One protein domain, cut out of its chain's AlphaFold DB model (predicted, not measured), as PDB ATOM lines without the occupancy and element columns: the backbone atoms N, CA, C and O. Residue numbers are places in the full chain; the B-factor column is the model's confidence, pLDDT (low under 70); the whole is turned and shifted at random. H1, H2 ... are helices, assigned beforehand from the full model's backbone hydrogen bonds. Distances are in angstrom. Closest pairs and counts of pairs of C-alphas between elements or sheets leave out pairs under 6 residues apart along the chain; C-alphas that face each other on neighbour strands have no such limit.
ATOM      1  N   GLU A  12      40.137 148.918 140.935       96.31
ATOM      2  CA  GLU A  12      41.582 148.861 141.180       96.31
ATOM      3  C   GLU A  12      41.924 147.983 142.389       96.31
ATOM      4  O   GLU A  12      42.821 147.138 142.325       96.31
ATOM      5  N   ARG A  13      41.173 148.123 143.487       94.00
ATOM      6  CA  ARG A  13      41.398 147.348 144.709       94.00
ATOM      7  C   ARG A  13      41.059 145.872 144.517       94.00
ATOM      8  O   ARG A  13      41.794 145.023 145.023       94.00
ATOM      9  N   ILE A  14      40.013 145.559 143.748       95.88
ATOM     10  CA  ILE A  14      39.694 144.181 143.340       95.88
ATOM     11  C   ILE A  14      40.856 143.594 142.529       95.88
ATOM     12  O   ILE A  14      41.298 142.481 142.818       95.88
ATOM     13  N   GLY A  15      41.399 144.349 141.567       95.75
ATOM     14  CA  GLY A  15      42.555 143.936 140.768       95.75
ATOM     15  C   GLY A  15      43.792 143.630 141.621       95.75
ATOM     16  O   GLY A  15      44.396 142.563 141.483       95.75
ATOM     17  N   LEU A  16      44.127 144.515 142.565       96.62
ATOM     18  CA  LEU A  16      45.241 144.316 143.501       96.62
ATOM     19  C   LEU A  16      45.036 143.088 144.394       96.62
ATOM     20  O   LEU A  16      45.963 142.298 144.590       96.62
ATOM     21  N   GLN A  17      43.823 142.896 144.912       94.75
ATOM     22  CA  GLN A  17      43.502 141.747 145.753       94.75
ATOM     23  C   GLN A  17      43.572 140.431 144.965       94.75
ATOM     24  O   GLN A  17      44.149 139.455 145.450       94.75
ATOM     25  N   ALA A  18      43.050 140.403 143.735       96.56
ATOM     26  CA  ALA A  18      43.141 139.245 142.850       96.56
ATOM     27  C   ALA A  18      44.604 138.880 142.550       96.56
ATOM     28  O   ALA A  18      44.993 137.716 142.683       96.56
ATOM     29  N   TYR A  19      45.439 139.872 142.229       97.00
ATOM     30  CA  TYR A  19      46.868 139.669 141.995       97.00
ATOM     31  C   TYR A  19      47.603 139.152 143.243       97.00
ATOM     32  O   TYR A  19      48.403 138.215 143.153       97.00
ATOM     33  N   ALA A  20      47.295 139.692 144.427       97.25
ATOM     34  CA  ALA A  20      47.863 139.220 145.689       97.25
ATOM     35  C   ALA A  20      47.501 137.750 145.972       97.25
ATOM     36  O   ALA A  20      48.370 136.954 146.343       97.25
ATOM     37  N   HIS A  21      46.242 137.355 145.746       96.12
ATOM     38  CA  HIS A  21      45.818 135.958 145.868       96.12
ATOM     39  C   HIS A  21      46.511 135.051 144.848       96.12
ATOM     40  O   HIS A  21      46.958 133.964 145.220       96.12
ATOM     41  N   TYR A  22      46.667 135.499 143.600       97.12
ATOM     42  CA  TYR A  22      47.411 134.770 142.573       97.12
ATOM     43  C   TYR A  22      48.863 134.509 143.005       97.12
ATOM     44  O   TYR A  22      49.292 133.355 143.041       97.12
ATOM     45  N   LYS A  23      49.591 135.542 143.450       98.12
ATOM     46  CA  LYS A  23      50.976 135.402 143.937       98.12
ATOM     47  C   LYS A  23      51.095 134.521 145.178       98.12
ATOM     48  O   LYS A  23      52.035 133.732 145.290       98.12
ATOM     49  N   SER A  24      50.131 134.608 146.092       96.12
ATOM     50  CA  SER A  24      50.049 133.696 147.238       96.12
ATOM     51  C   SER A  24      49.875 132.239 146.786       96.12
ATOM     52  O   SER A  24      50.554 131.342 147.296       96.12
ATOM     53  N   GLY A  25      49.042 132.011 145.766       96.12
ATOM     54  CA  GLY A  25      48.854 130.707 145.131       96.12
ATOM     55  C   GLY A  25      50.132 130.162 144.488       96.12
ATOM     56  O   GLY A  25      50.477 129.002 144.712       96.12
ATOM     57  N   GLU A  26      50.885 130.991 143.759       97.38
ATOM     58  CA  GLU A  26      52.182 130.597 143.181       97.38
ATOM     59  C   GLU A  26      53.179 130.168 144.267       97.38
ATOM     60  O   GLU A  26      53.794 129.104 144.175       97.38
ATOM     61  N   LYS A  27      53.282 130.940 145.354       97.06
ATOM     62  CA  LYS A  27      54.152 130.607 146.490       97.06
ATOM     63  C   LYS A  27      53.751 129.288 147.152       97.06
ATOM     64  O   LYS A  27      54.622 128.491 147.501       97.06
ATOM     65  N   ALA A  28      52.453 129.051 147.339       96.94
ATOM     66  CA  ALA A  28      51.953 127.795 147.891       96.94
ATOM     67  C   ALA A  28      52.271 126.603 146.973       96.94
ATOM     68  O   ALA A  28      52.710 125.560 147.457       96.94
ATOM     69  N   ASN A  29      52.134 126.776 145.657       94.31
ATOM     70  CA  ASN A  29      52.486 125.752 144.674       94.31
ATOM     71  C   ASN A  29      53.983 125.422 144.689       94.31
ATOM     72  O   ASN A  29      54.335 124.244 144.672       94.31
ATOM     73  N   ASN A  30      54.856 126.428 144.774       95.81
ATOM     74  CA  ASN A  30      56.303 126.213 144.857       95.81
ATOM     75  C   ASN A  30      56.679 125.439 146.124       95.81
ATOM     76  O   ASN A  30      57.359 124.423 146.043       95.81
ATOM     77  N   LYS A  31      56.121 125.817 147.280       97.31
ATOM     78  CA  LYS A  31      56.314 125.054 148.524       97.31
ATOM     79  C   LYS A  31      55.832 123.609 148.406       97.31
ATOM     80  O   LYS A  31      56.486 122.697 148.899       97.31
ATOM     81  N   ALA A  32      54.689 123.382 147.760       95.00
ATOM     82  CA  ALA A  32      54.184 122.032 147.532       95.00
ATOM     83  C   ALA A  32      55.134 121.208 146.644       95.00
ATOM     84  O   ALA A  32      55.325 120.016 146.894       95.00
ATOM     85  N   ILE A  33      55.752 121.838 145.637       94.62
ATOM     86  CA  ILE A  33      56.793 121.224 144.804       94.62
ATOM     87  C   ILE A  33      58.023 120.874 145.646       94.62
ATOM     88  O   ILE A  33      58.502 119.743 145.561       94.62
ATOM     89  N   ASP A  34      58.496 121.787 146.490       96.94
ATOM     90  CA  ASP A  34      59.662 121.554 147.347       96.94
ATOM     91  C   ASP A  34      59.416 120.397 148.319       96.94
ATOM     92  O   ASP A  34      60.223 119.474 148.406       96.94
ATOM     93  N   HIS A  35      58.251 120.360 148.973       96.94
ATOM     94  CA  HIS A  35      57.871 119.239 149.832       96.94
ATOM     95  C   HIS A  35      57.790 117.911 149.069       96.94
ATOM     96  O   HIS A  35      58.185 116.875 149.604       96.94
ATOM     97  N   ALA A  36      57.311 117.921 147.820       95.19
ATOM     98  CA  ALA A  36      57.281 116.726 146.984       95.19
ATOM     99  C   ALA A  36      58.697 116.232 146.630       95.19
ATOM    100  O   ALA A  36      58.937 115.025 146.673       95.19
ATOM    101  N   LYS A  37      59.635 117.144 146.338       96.62
ATOM    102  CA  LYS A  37      61.050 116.811 146.100       96.62
ATOM    103  C   LYS A  37      61.709 116.248 147.356       96.62
ATOM    104  O   LYS A  37      62.313 115.182 147.292       96.62
ATOM    105  N   SER A  38      61.533 116.898 148.505       97.81
ATOM    106  CA  SER A  38      62.069 116.400 149.778       97.81
ATOM    107  C   SER A  38      61.524 115.012 150.115       97.81
ATOM    108  O   SER A  38      62.288 114.124 150.479       97.81
ATOM    109  N   ALA A  39      60.220 114.778 149.924       97.31
ATOM    110  CA  ALA A  39      59.635 113.448 150.093       97.31
ATOM    111  C   ALA A  39      60.254 112.415 149.133       97.31
ATOM    112  O   ALA A  39      60.561 111.303 149.555       97.31
ATOM    113  N   GLY A  40      60.476 112.780 147.866       97.31
ATOM    114  CA  GLY A  40      61.150 111.924 146.889       97.31
ATOM    115  C   GLY A  40      62.576 111.545 147.300       97.31
ATOM    116  O   GLY A  40      62.929 110.375 147.195       97.31
ATOM    117  N   LEU A  41      63.354 112.490 147.845       98.38
ATOM    118  CA  LEU A  41      64.708 112.240 148.363       98.38
ATOM    119  C   LEU A  41      64.701 111.208 149.498       98.38
ATOM    120  O   LEU A  41      65.451 110.235 149.453       98.38
ATOM    121  N   TYR A  42      63.816 111.377 150.486       98.38
ATOM    122  CA  TYR A  42      63.698 110.420 151.590       98.38
ATOM    123  C   TYR A  42      63.246 109.033 151.118       98.38
ATOM    124  O   TYR A  42      63.758 108.023 151.597       98.38
ATOM    125  N   LEU A  43      62.309 108.969 150.166       97.88
ATOM    126  CA  LEU A  43      61.842 107.703 149.598       97.88
ATOM    127  C   LEU A  43      62.937 106.995 148.792       97.88
ATOM    128  O   LEU A  43      63.038 105.772 148.870       97.88
ATOM    129  N   ALA A  44      63.759 107.740 148.049       98.25
ATOM    130  CA  ALA A  44      64.880 107.188 147.292       98.25
ATOM    131  C   ALA A  44      65.929 106.571 148.230       98.25
ATOM    132  O   ALA A  44      66.321 105.419 148.048       98.25
ATOM    133  N   GLU A  45      66.303 107.293 149.290       98.31
ATOM    134  CA  GLU A  45      67.245 106.801 150.300       98.31
ATOM    135  C   GLU A  45      66.692 105.580 151.053       98.31
ATOM    136  O   GLU A  45      67.401 104.592 151.244       98.31
ATOM    137  N   ALA A  46      65.408 105.593 151.429       97.81
ATOM    138  CA  ALA A  46      64.761 104.442 152.058       97.81
ATOM    139  C   ALA A  46      64.768 103.209 151.141       97.81
ATOM    140  O   ALA A  46      65.087 102.106 151.586       97.81
ATOM    141  N   LYS A  47      64.466 103.395 149.850       97.62
ATOM    142  CA  LYS A  47      64.478 102.316 148.854       97.62
ATOM    143  C   LYS A  47      65.886 101.752 148.639       97.62
ATOM    144  O   LYS A  47      66.022 100.537 148.521       97.62
ATOM    145  N   ARG A  48      66.919 102.607 148.646       97.94
ATOM    146  CA  ARG A  48      68.334 102.202 148.587       97.94
ATOM    147  C   ARG A  48      68.714 101.329 149.783       97.94
ATOM    148  O   ARG A  48      69.170 100.208 149.592       97.94
ATOM    149  N   ARG A  49      68.444 101.796 151.007       97.88
ATOM    150  CA  ARG A  49      68.744 101.042 152.240       97.88
ATOM    151  C   ARG A  49      68.013  99.707 152.297       97.88
ATOM    152  O   ARG A  49      68.589  98.705 152.698       97.88
ATOM    153  N   LEU A  50      66.757  99.681 151.856       97.31
ATOM    154  CA  LEU A  50      65.968  98.456 151.833       97.31
ATOM    155  C   LEU A  50      66.535  97.409 150.864       97.31
ATOM    156  O   LEU A  50      66.477  96.213 151.138       97.31
ATOM    157  N   PHE A  51      67.090  97.853 149.734       96.31
ATOM    158  CA  PHE A  51      67.758  96.968 148.784       96.31
ATOM    159  C   PHE A  51      69.044  96.357 149.362       96.31
ATOM    160  O   PHE A  51      69.358  95.205 149.063       96.31
ATOM    161  N   GLU A  52      69.757  97.105 150.208       97.25
ATOM    162  CA  GLU A  52      70.969  96.649 150.897       97.25
ATOM    163  C   GLU A  52      70.651  95.633 152.006       97.25
ATOM    164  O   GLU A  52      71.291  94.585 152.067       97.25
ATOM    165  N   THR A  53      69.643  95.898 152.845       96.81
ATOM    166  CA  THR A  53      69.301  95.014 153.976       96.81
ATOM    167  C   THR A  53      68.447  93.810 153.580       96.81
ATOM    168  O   THR A  53      68.535  92.762 154.216       96.81
ATOM    169  N   LYS A  54      67.620  93.931 152.530       95.00
ATOM    170  CA  LYS A  54      66.671  92.904 152.047       95.00
ATOM    171  C   LYS A  54      65.684  92.384 153.105       95.00
ATOM    172  O   LYS A  54      65.106  91.314 152.932       95.00
ATOM    173  N   GLU A  55      65.439  93.147 154.168       95.31
ATOM    174  CA  GLU A  55      64.554  92.739 155.271       95.31
ATOM    175  C   GLU A  55      63.077  92.655 154.863       95.31
ATOM    176  O   GLU A  55      62.334  91.807 155.357       95.31
ATOM    177  N   MET A  56      62.625  93.541 153.969       97.19
ATOM    178  CA  MET A  56      61.236  93.571 153.508       97.19
ATOM    179  C   MET A  56      61.109  94.054 152.061       97.19
ATOM    180  O   MET A  56      62.016  94.651 151.486       97.19
ATOM    181  N   SER A  57      59.946  93.807 151.455       97.44
ATOM    182  CA  SER A  57      59.648  94.308 150.110       97.44
ATOM    183  C   SER A  57      59.289  95.800 150.123       97.44
ATOM    184  O   SER A  57      58.695  96.308 151.076       97.44
ATOM    185  N   TRP A  58      59.590  96.515 149.033       96.56
ATOM    186  CA  TRP A  58      59.269  97.944 148.897       96.56
ATOM    187  C   TRP A  58      57.778  98.282 149.114       96.56
ATOM    188  O   TRP A  58      57.484  99.212 149.869       96.56
ATOM    189  N   PRO A  59      56.805  97.535 148.549       96.56
ATOM    190  CA  PRO A  59      55.387  97.790 148.816       96.56
ATOM    191  C   PRO A  59      55.010  97.589 150.289       96.56
ATOM    192  O   PRO A  59      54.182  98.328 150.821       96.56
ATOM    193  N   GLN A  60      55.627  96.610 150.956       96.62
ATOM    194  CA  GLN A  60      55.392  96.342 152.372       96.62
ATOM    195  C   GLN A  60      55.960  97.457 153.254       96.62
ATOM    196  O   GLN A  60      55.264  97.909 154.159       96.62
ATOM    197  N   PHE A  61      57.147  97.980 152.932       97.44
ATOM    198  CA  PHE A  61      57.711  99.158 153.595       97.44
ATOM    199  C   PHE A  61      56.758 100.363 153.521       97.44
ATOM    200  O   PHE A  61      56.440 100.972 154.544       97.44
ATOM    201  N   LEU A  62      56.239 100.674 152.327       97.06
ATOM    202  CA  LEU A  62      55.292 101.780 152.142       97.06
ATOM    203  C   LEU A  62      54.002 101.580 152.946       97.06
ATOM    204  O   LEU A  62      53.500 102.525 153.554       97.06
ATOM    205  N   LYS A  63      53.472 100.356 152.991       95.81
ATOM    206  CA  LYS A  63      52.272 100.045 153.776       95.81
ATOM    207  C   LYS A  63      52.507 100.258 155.274       95.81
ATOM    208  O   LYS A  63      51.699 100.908 155.934       95.81
ATOM    209  N   THR A  64      53.630  99.765 155.792       96.62
ATOM    210  CA  THR A  64      53.971  99.822 157.220       96.62
ATOM    211  C   THR A  64      54.296 101.241 157.685       96.62
ATOM    212  O   THR A  64      53.766 101.693 158.699       96.62
ATOM    213  N   HIS A  65      55.126 101.976 156.941       96.75
ATOM    214  CA  HIS A  65      55.648 103.273 157.391       96.75
ATOM    215  C   HIS A  65      54.863 104.473 156.861       96.75
ATOM    216  O   HIS A  65      54.835 105.519 157.509       96.75
ATOM    217  N   CYS A  66      54.190 104.343 155.715       95.06
ATOM    218  CA  CYS A  66      53.448 105.443 155.101       95.06
ATOM    219  C   CYS A  66      51.923 105.333 155.252       95.06
ATOM    220  O   CYS A  66      51.213 106.151 154.667       95.06
ATOM    221  N   LYS A  67      51.412 104.371 156.041       91.12
ATOM    222  CA  LYS A  67      49.987 104.231 156.421       91.12
ATOM    223  C   LYS A  67      49.014 104.357 155.239       91.12
ATOM    224  O   LYS A  67      48.030 105.087 155.318       91.12
ATOM    225  N   ASP A  68      49.338 103.726 154.112       87.44
ATOM    226  CA  ASP A  68      48.567 103.783 152.857       87.44
ATOM    227  C   ASP A  68      48.372 105.190 152.244       87.44
ATOM    228  O   ASP A  68      47.682 105.338 151.230       87.44
ATOM    229  N   ALA A  69      49.016 106.232 152.785       88.38
ATOM    230  CA  ALA A  69      48.950 107.588 152.237       88.38
ATOM    231  C   ALA A  69      49.565 107.658 150.830       88.38
ATOM    232  O   ALA A  69      49.127 108.443 149.983       88.38
ATOM    233  N   PHE A  70      50.556 106.804 150.559       89.75
ATOM    234  CA  PHE A  70      51.219 106.707 149.266       89.75
ATOM    235  C   PHE A  70      50.936 105.369 148.594       89.75
ATOM    236  O   PHE A  70      51.284 104.302 149.090       89.75
ATOM    237  N   LYS A  71      50.374 105.439 147.385       95.12
ATOM    238  CA  LYS A  71      50.387 104.304 146.459       95.12
ATOM    239  C   LYS A  71      51.799 104.123 145.906       95.12
ATOM    240  O   LYS A  71      52.461 105.119 145.617       95.12
ATOM    241  N   GLN A  72      52.194 102.878 145.645       96.31
ATOM    242  CA  GLN A  72      53.507 102.533 145.083       96.31
ATOM    243  C   GLN A  72      53.876 103.392 143.862       96.31
ATOM    244  O   GLN A  72      54.902 104.062 143.871       96.31
ATOM    245  N   HIS A  73      52.977 103.502 142.876       96.12
ATOM    246  CA  HIS A  73      53.196 104.340 141.689       96.12
ATOM    247  C   HIS A  73      53.480 105.812 142.033       96.12
ATOM    248  O   HIS A  73      54.246 106.478 141.341       96.12
ATOM    249  N   ARG A  74      52.839 106.372 143.068       96.38
ATOM    250  CA  ARG A  74      53.085 107.767 143.454       96.38
ATOM    251  C   ARG A  74      54.458 107.919 144.103       96.38
ATOM    252  O   ARG A  74      55.129 108.900 143.809       96.38
ATOM    253  N   ALA A  75      54.866 106.965 144.936       97.62
ATOM    254  CA  ALA A  75      56.196 106.959 145.536       97.62
ATOM    255  C   ALA A  75      57.288 106.847 144.459       97.62
ATOM    256  O   ALA A  75      58.185 107.683 144.414       97.62
ATOM    257  N   ASP A  76      57.152 105.896 143.530       97.75
ATOM    258  CA  ASP A  76      58.112 105.706 142.436       97.75
ATOM    259  C   ASP A  76      58.182 106.933 141.509       97.75
ATOM    260  O   ASP A  76      59.261 107.312 141.064       97.75
ATOM    261  N   GLN A  77      57.057 107.615 141.276       97.62
ATOM    262  CA  GLN A  77      57.035 108.865 140.517       97.62
ATOM    263  C   GLN A  77      57.784 110.008 141.222       97.62
ATOM    264  O   GLN A  77      58.452 110.790 140.555       97.62
ATOM    265  N   LEU A  78      57.675 110.134 142.550       97.75
ATOM    266  CA  LEU A  78      58.419 111.155 143.300       97.75
ATOM    267  C   LEU A  78      59.926 110.884 143.272       97.75
ATOM    268  O   LEU A  78      60.704 111.817 143.098       97.75
ATOM    269  N   ILE A  79      60.317 109.614 143.386       98.25
ATOM    270  CA  ILE A  79      61.709 109.182 143.230       98.25
ATOM    271  C   ILE A  79      62.217 109.542 141.825       98.25
ATOM    272  O   ILE A  79      63.253 110.184 141.697       98.25
ATOM    273  N   ALA A  80      61.452 109.226 140.773       98.19
ATOM    274  CA  ALA A  80      61.826 109.545 139.392       98.19
ATOM    275  C   ALA A  80      62.003 111.055 139.142       98.19
ATOM    276  O   ALA A  80      62.892 111.443 138.388       98.19
ATOM    277  N   ILE A  81      61.195 111.904 139.796       97.44
ATOM    278  CA  ILE A  81      61.336 113.367 139.720       97.44
ATOM    279  C   ILE A  81      62.660 113.833 140.327       97.44
ATOM    280  O   ILE A  81      63.337 114.685 139.758       97.44
ATOM    281  N   VAL A  82      63.026 113.290 141.485       98.06
ATOM    282  CA  VAL A  82      64.255 113.671 142.190       98.06
ATOM    283  C   VAL A  82      65.502 113.166 141.473       98.06
ATOM    284  O   VAL A  82      66.497 113.878 141.409       98.06
ATOM    285  N   GLU A  83      65.438 111.976 140.882       97.81
ATOM    286  CA  GLU A  83      66.525 111.419 140.073       97.81
ATOM    287  C   GLU A  83      66.647 112.071 138.683       97.81
ATOM    288  O   GLU A  83      67.528 111.708 137.909       97.81
ATOM    289  N   GLY A  84      65.757 113.006 138.329       97.31
ATOM    290  CA  GLY A  84      65.764 113.678 137.027       97.31
ATOM    291  C   GLY A  84      65.287 112.807 135.860       97.31
ATOM    292  O   GLY A  84      65.361 113.235 134.713       97.31
ATOM    293  N   ARG A  85      64.755 111.606 136.131       98.06
ATOM    294  CA  ARG A  85      64.189 110.704 135.111       98.06
ATOM    295  C   ARG A  85      62.866 111.206 134.534       98.06
ATOM    296  O   ARG A  85      62.456 110.758 133.469       98.06
ATOM    297  N   THR A  86      62.161 112.077 135.248       97.31
ATOM    298  CA  THR A  86      60.878 112.644 134.812       97.31
ATOM    299  C   THR A  86      60.739 114.059 135.358       97.31
ATOM    300  O   THR A  86      61.033 114.298 136.526       97.31
ATOM    301  N   THR A  87      60.248 115.006 134.560       97.19
ATOM    302  CA  THR A  87      59.987 116.372 135.046       97.19
ATOM    303  C   THR A  87      58.586 116.502 135.651       97.19
ATOM    304  O   THR A  87      57.683 115.695 135.402       97.19
ATOM    305  N   ILE A  88      58.362 117.525 136.481       94.31
ATOM    306  CA  ILE A  88      57.040 117.767 137.093       94.31
ATOM    307  C   ILE A  88      56.017 118.135 136.011       94.31
ATOM    308  O   ILE A  88      54.850 117.740 136.080       94.31
ATOM    309  N   GLU A  89      56.465 118.877 135.006       94.94
ATOM    310  CA  GLU A  89      55.705 119.324 133.846       94.94
ATOM    311  C   GLU A  89      55.244 118.126 133.017       94.94
ATOM    312  O   GLU A  89      54.064 118.032 132.674       94.94
ATOM    313  N   GLU A  90      56.131 117.158 132.786       96.44
ATOM    314  CA  GLU A  90      55.808 115.916 132.090       96.44
ATOM    315  C   GLU A  90      54.764 115.096 132.860       96.44
ATOM    316  O   GLU A  90      53.756 114.665 132.297       96.44
ATOM    317  N   VAL A  91      54.924 114.958 134.182       95.69
ATOM    318  CA  VAL A  91      53.931 114.282 135.035       95.69
ATOM    319  C   VAL A  91      52.556 114.950 134.942       95.69
ATOM    320  O   VAL A  91      51.526 114.261 134.881       95.69
ATOM    321  N   ARG A  92      52.518 116.286 134.943       93.38
ATOM    322  CA  ARG A  92      51.278 117.062 134.804       93.38
ATOM    323  C   ARG A  92      50.655 116.860 133.426       93.38
ATOM    324  O   ARG A  92      49.456 116.584 133.368       93.38
ATOM    325  N   SER A  93      51.454 116.919 132.364       96.06
ATOM    326  CA  SER A  93      51.011 116.686 130.986       96.06
ATOM    327  C   SER A  93      50.408 115.287 130.823       96.06
ATOM    328  O   SER A  93      49.231 115.150 130.486       96.06
ATOM    329  N   ASN A  94      51.139 114.245 131.227       95.19
ATOM    330  CA  ASN A  94      50.685 112.852 131.160       95.19
ATOM    331  C   ASN A  94      49.393 112.624 131.960       95.19
ATOM    332  O   ASN A  94      48.485 111.899 131.538       95.19
ATOM    333  N   THR A  95      49.268 113.270 133.123       94.50
ATOM    334  CA  THR A  95      48.041 113.206 133.927       94.50
ATOM    335  C   THR A  95      46.873 113.890 133.219       94.50
ATOM    336  O   THR A  95      45.775 113.325 133.180       94.50
ATOM    337  N   ALA A  96      47.096 115.075 132.650       95.94
ATOM    338  CA  ALA A  96      46.091 115.819 131.901       95.94
ATOM    339  C   ALA A  96      45.618 115.033 130.671       95.94
ATOM    340  O   ALA A  96      44.411 114.893 130.467       95.94
ATOM    341  N   GLU A  97      46.533 114.427 129.914       97.38
ATOM    342  CA  GLU A  97      46.203 113.562 128.782       97.38
ATOM    343  C   GLU A  97      45.382 112.345 129.196       97.38
ATOM    344  O   GLU A  97      44.351 112.052 128.586       97.38
ATOM    345  N   ARG A  98      45.791 111.641 130.257       94.94
ATOM    346  CA  ARG A  98      45.048 110.480 130.761       94.94
ATOM    347  C   ARG A  98      43.629 110.868 131.166       94.94
ATOM    348  O   ARG A  98      42.673 110.154 130.857       94.94
ATOM    349  N   VAL A  99      43.472 112.004 131.845       95.75
ATOM    350  CA  VAL A  99      42.155 112.526 132.228       95.75
ATOM    351  C   VAL A  99      41.347 112.920 130.992       95.75
ATOM    352  O   VAL A  99      40.168 112.575 130.923       95.75
ATOM    353  N   ARG A 100      41.960 113.574 129.998       96.06
ATOM    354  CA  ARG A 100      41.321 113.929 128.721       96.06
ATOM    355  C   ARG A 100      40.815 112.685 127.990       96.06
ATOM    356  O   ARG A 100      39.631 112.630 127.666       96.06
ATOM    357  N   LYS A 101      41.661 111.664 127.813       95.69
ATOM    358  CA  LYS A 101      41.302 110.373 127.195       95.69
ATOM    359  C   LYS A 101      40.160 109.692 127.954       95.69
ATOM    360  O   LYS A 101      39.176 109.275 127.351       95.69
ATOM    361  N   SER A 102      40.232 109.656 129.287       94.94
ATOM    362  CA  SER A 102      39.170 109.080 130.121       94.94
ATOM    363  C   SER A 102      37.840 109.828 129.986       94.94
ATOM    364  O   SER A 102      36.782 109.202 129.926       94.94
ATOM    365  N   ARG A 103      37.872 111.165 129.928       93.06
ATOM    366  CA  ARG A 103      36.670 111.987 129.728       93.06
ATOM    367  C   ARG A 103      36.070 111.770 128.342       93.06
ATOM    368  O   ARG A 103      34.861 111.582 128.269       93.06
ATOM    369  N   ALA A 104      36.895 111.716 127.297       92.69
ATOM    370  CA  ALA A 104      36.453 111.433 125.933       92.69
ATOM    371  C   ALA A 104      35.790 110.049 125.820       92.69
ATOM    372  O   ALA A 104      34.691 109.926 125.283       92.69
ATOM    373  N   ALA A 105      36.392 109.013 126.413       89.94
ATOM    374  CA  ALA A 105      35.795 107.676 126.440       89.94
ATOM    375  C   ALA A 105      34.439 107.665 127.171       89.94
ATOM    376  O   ALA A 105      33.464 107.090 126.692       89.94
ATOM    377  N   LYS A 106      34.340 108.360 128.312       88.88
ATOM    378  CA  LYS A 106      33.084 108.461 129.072       88.88
ATOM    379  C   LYS A 106      31.999 109.253 128.344       88.88
ATOM    380  O   LYS A 106      30.828 108.922 128.497       88.88
ATOM    381  N   SER A 107      32.350 110.295 127.589       85.38
ATOM    382  CA  SER A 107      31.359 111.045 126.809       85.38
ATOM    383  C   SER A 107      30.786 110.212 125.668       85.38
ATOM    384  O   SER A 107      29.586 110.282 125.435       85.38
ATOM    385  N   VAL A 108      31.607 109.378 125.016       82.06
ATOM    386  CA  VAL A 108      31.128 108.452 123.978       82.06
ATOM    387  C   VAL A 108      30.099 107.484 124.564       82.06
ATOM    388  O   VAL A 108      28.988 107.409 124.048       82.06
ATOM    389  N   LEU A 109      30.416 106.844 125.696       77.44
ATOM    390  CA  LEU A 109      29.497 105.914 126.367       77.44
ATOM    391  C   LEU A 109      28.171 106.576 126.771       77.44
ATOM    392  O   LEU A 109      27.100 106.022 126.542       77.44
ATOM    393  N   ARG A 110      28.219 107.803 127.308       73.31
ATOM    394  CA  ARG A 110      27.000 108.545 127.672       73.31
ATOM    395  C   ARG A 110      26.133 108.892 126.467       73.31
ATOM    396  O   ARG A 110      24.913 108.917 126.586       73.31
ATOM    397  N   ASN A 111      26.745 109.192 125.325       71.88
ATOM    398  CA  ASN A 111      26.000 109.506 124.111       71.88
ATOM    399  C   ASN A 111      25.347 108.248 123.525       71.88
ATOM    400  O   ASN A 111      24.198 108.316 123.097       71.88
ATOM    401  N   THR A 112      26.024 107.095 123.576       71.38
ATOM    402  CA  THR A 112      25.427 105.820 123.153       71.38
ATOM    403  C   THR A 112      24.305 105.366 124.083       71.38
ATOM    404  O   THR A 112      23.261 104.946 123.597       71.38
ATOM    405  N   GLU A 113      24.466 105.512 125.402       71.56
ATOM    406  CA  GLU A 113      23.412 105.197 126.380       71.56
ATOM    407  C   GLU A 113      22.167 106.059 126.141       71.56
ATOM    408  O   GLU A 113      21.065 105.534 126.035       71.56
ATOM    409  N   LYS A 114      22.338 107.372 125.938       74.56
ATOM    410  CA  LYS A 114      21.216 108.265 125.616       74.56
ATOM    411  C   LYS A 114      20.525 107.913 124.299       74.56
ATOM    412  O   LYS A 114      19.308 108.041 124.220       74.56
ATOM    413  N   ALA A 115      21.275 107.492 123.281       72.25
ATOM    414  CA  ALA A 115      20.700 107.076 122.004       72.25
ATOM    415  C   ALA A 115      19.888 105.776 122.139       72.25
ATOM    416  O   ALA A 115      18.803 105.670 121.571       72.25
ATOM    417  N   ILE A 116      20.374 104.812 122.930       73.69
ATOM    418  CA  ILE A 116      19.641 103.579 123.248       73.69
ATOM    419  C   ILE A 116      18.380 103.908 124.054       73.69
ATOM    420  O   ILE A 116      17.296 103.464 123.685       73.69
ATOM    421  N   ASP A 117      18.493 104.743 125.089       73.00
ATOM    422  CA  ASP A 117      17.359 105.156 125.921       73.00
ATOM    423  C   ASP A 117      16.300 105.918 125.119       73.00
ATOM    424  O   ASP A 117      15.105 105.708 125.312       73.00
ATOM    425  N   GLN A 118      16.708 106.800 124.203       76.12
ATOM    426  CA  GLN A 118      15.772 107.473 123.301       76.12
ATOM    427  C   GLN A 118      15.101 106.475 122.361       76.12
ATOM    428  O   GLN A 118      13.881 106.506 122.222       76.12
ATOM    429  N   ARG A 119      15.858 105.547 121.767       73.25
ATOM    430  CA  ARG A 119      15.290 104.514 120.894       73.25
ATOM    431  C   ARG A 119      14.282 103.631 121.631       73.25
ATOM    432  O   ARG A 119      13.256 103.298 121.054       73.25
ATOM    433  N   LEU A 120      14.539 103.303 122.897       70.88
ATOM    434  CA  LEU A 120      13.614 102.544 123.741       70.88
ATOM    435  C   LEU A 120      12.349 103.339 124.097       70.88
ATOM    436  O   LEU A 120      11.280 102.752 124.191       70.88
ATOM    437  N   LYS A 121      12.441 104.664 124.259       74.06
ATOM    438  CA  LYS A 121      11.278 105.523 124.550       74.06
ATOM    439  C   LYS A 121      10.367 105.766 123.346       74.06
ATOM    440  O   LYS A 121       9.197 106.065 123.545       74.06
ATOM    441  N   PHE A 122      10.900 105.670 122.128       72.06
ATOM    442  CA  PHE A 122      10.142 105.869 120.887       72.06
ATOM    443  C   PHE A 122       9.662 104.572 120.239       72.06
ATOM    444  O   PHE A 122       9.015 104.634 119.195       72.06
ATOM    445  N   GLN A 123       9.939 103.406 120.827       70.19
ATOM    446  CA  GLN A 123       9.194 102.223 120.425       70.19
ATOM    447  C   GLN A 123       7.783 102.339 121.007       70.19
ATOM    448  O   GLN A 123       7.653 102.425 122.233       70.19
ATOM    449  N   PRO A 124       6.733 102.387 120.162       76.00
ATOM    450  CA  PRO A 124       5.379 102.264 120.667       76.00
ATOM    451  C   PRO A 124       5.304 100.966 121.483       76.00
ATOM    452  O   PRO A 124       5.964  99.984 121.119       76.00
ATOM    453  N   PRO A 125       4.576 100.956 122.615       73.88
ATOM    454  CA  PRO A 125       4.364  99.728 123.363       73.88
ATOM    455  C   PRO A 125       3.891  98.649 122.384       73.88
ATOM    456  O   PRO A 125       2.952  98.931 121.640       73.88
TER     457      PRO A 125
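Overview. This is residues 12 to 125 of the 218 residues of an uncharacterized protein of Mesorhizobium sp. M6A.T.Ca.TU.002.02.2.1 (UniProt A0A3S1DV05). What shows first? Two arms, residues 12 to 32 of H1 and residues 92 to 125 with most of H4, stick out from a small head where H3 packs across H1 and H2 sits near both. What builds it? The printed part has 114 residues with four named helices, H1 to H4 in chain order, all helix. It is extended, with a radius of gyration of the C-alphas of 22.9 A and spans of 72 by 56 by 26 A.

Along the chain. Where is the longest helix? H1, residues 12 to 53, runs 61.9 A from C-alpha 12 at (41.582, 148.861, 141.180). And the others? H4, residues 88 to 121, runs 49.0 A to C-alpha 121 at (11.278, 105.523, 124.550). H2 is residues 58 to 66 and H3 residues 72 to 82.

Arrangement. What touches H1? H3 touches residues 36 to 44 alone, about perpendicular at 76 degrees; the closest C-alphas, of Gly 40 and Leu 78, are 4.6 A apart. Are the backbones helical throughout? In H1, H2, H3 and H4 every O i to N i+4 pair is within hydrogen-bond range.

Size, cuts and confidence. Is there a cut? The printed part has no cut. Where is confidence low? No printed residue is under 70.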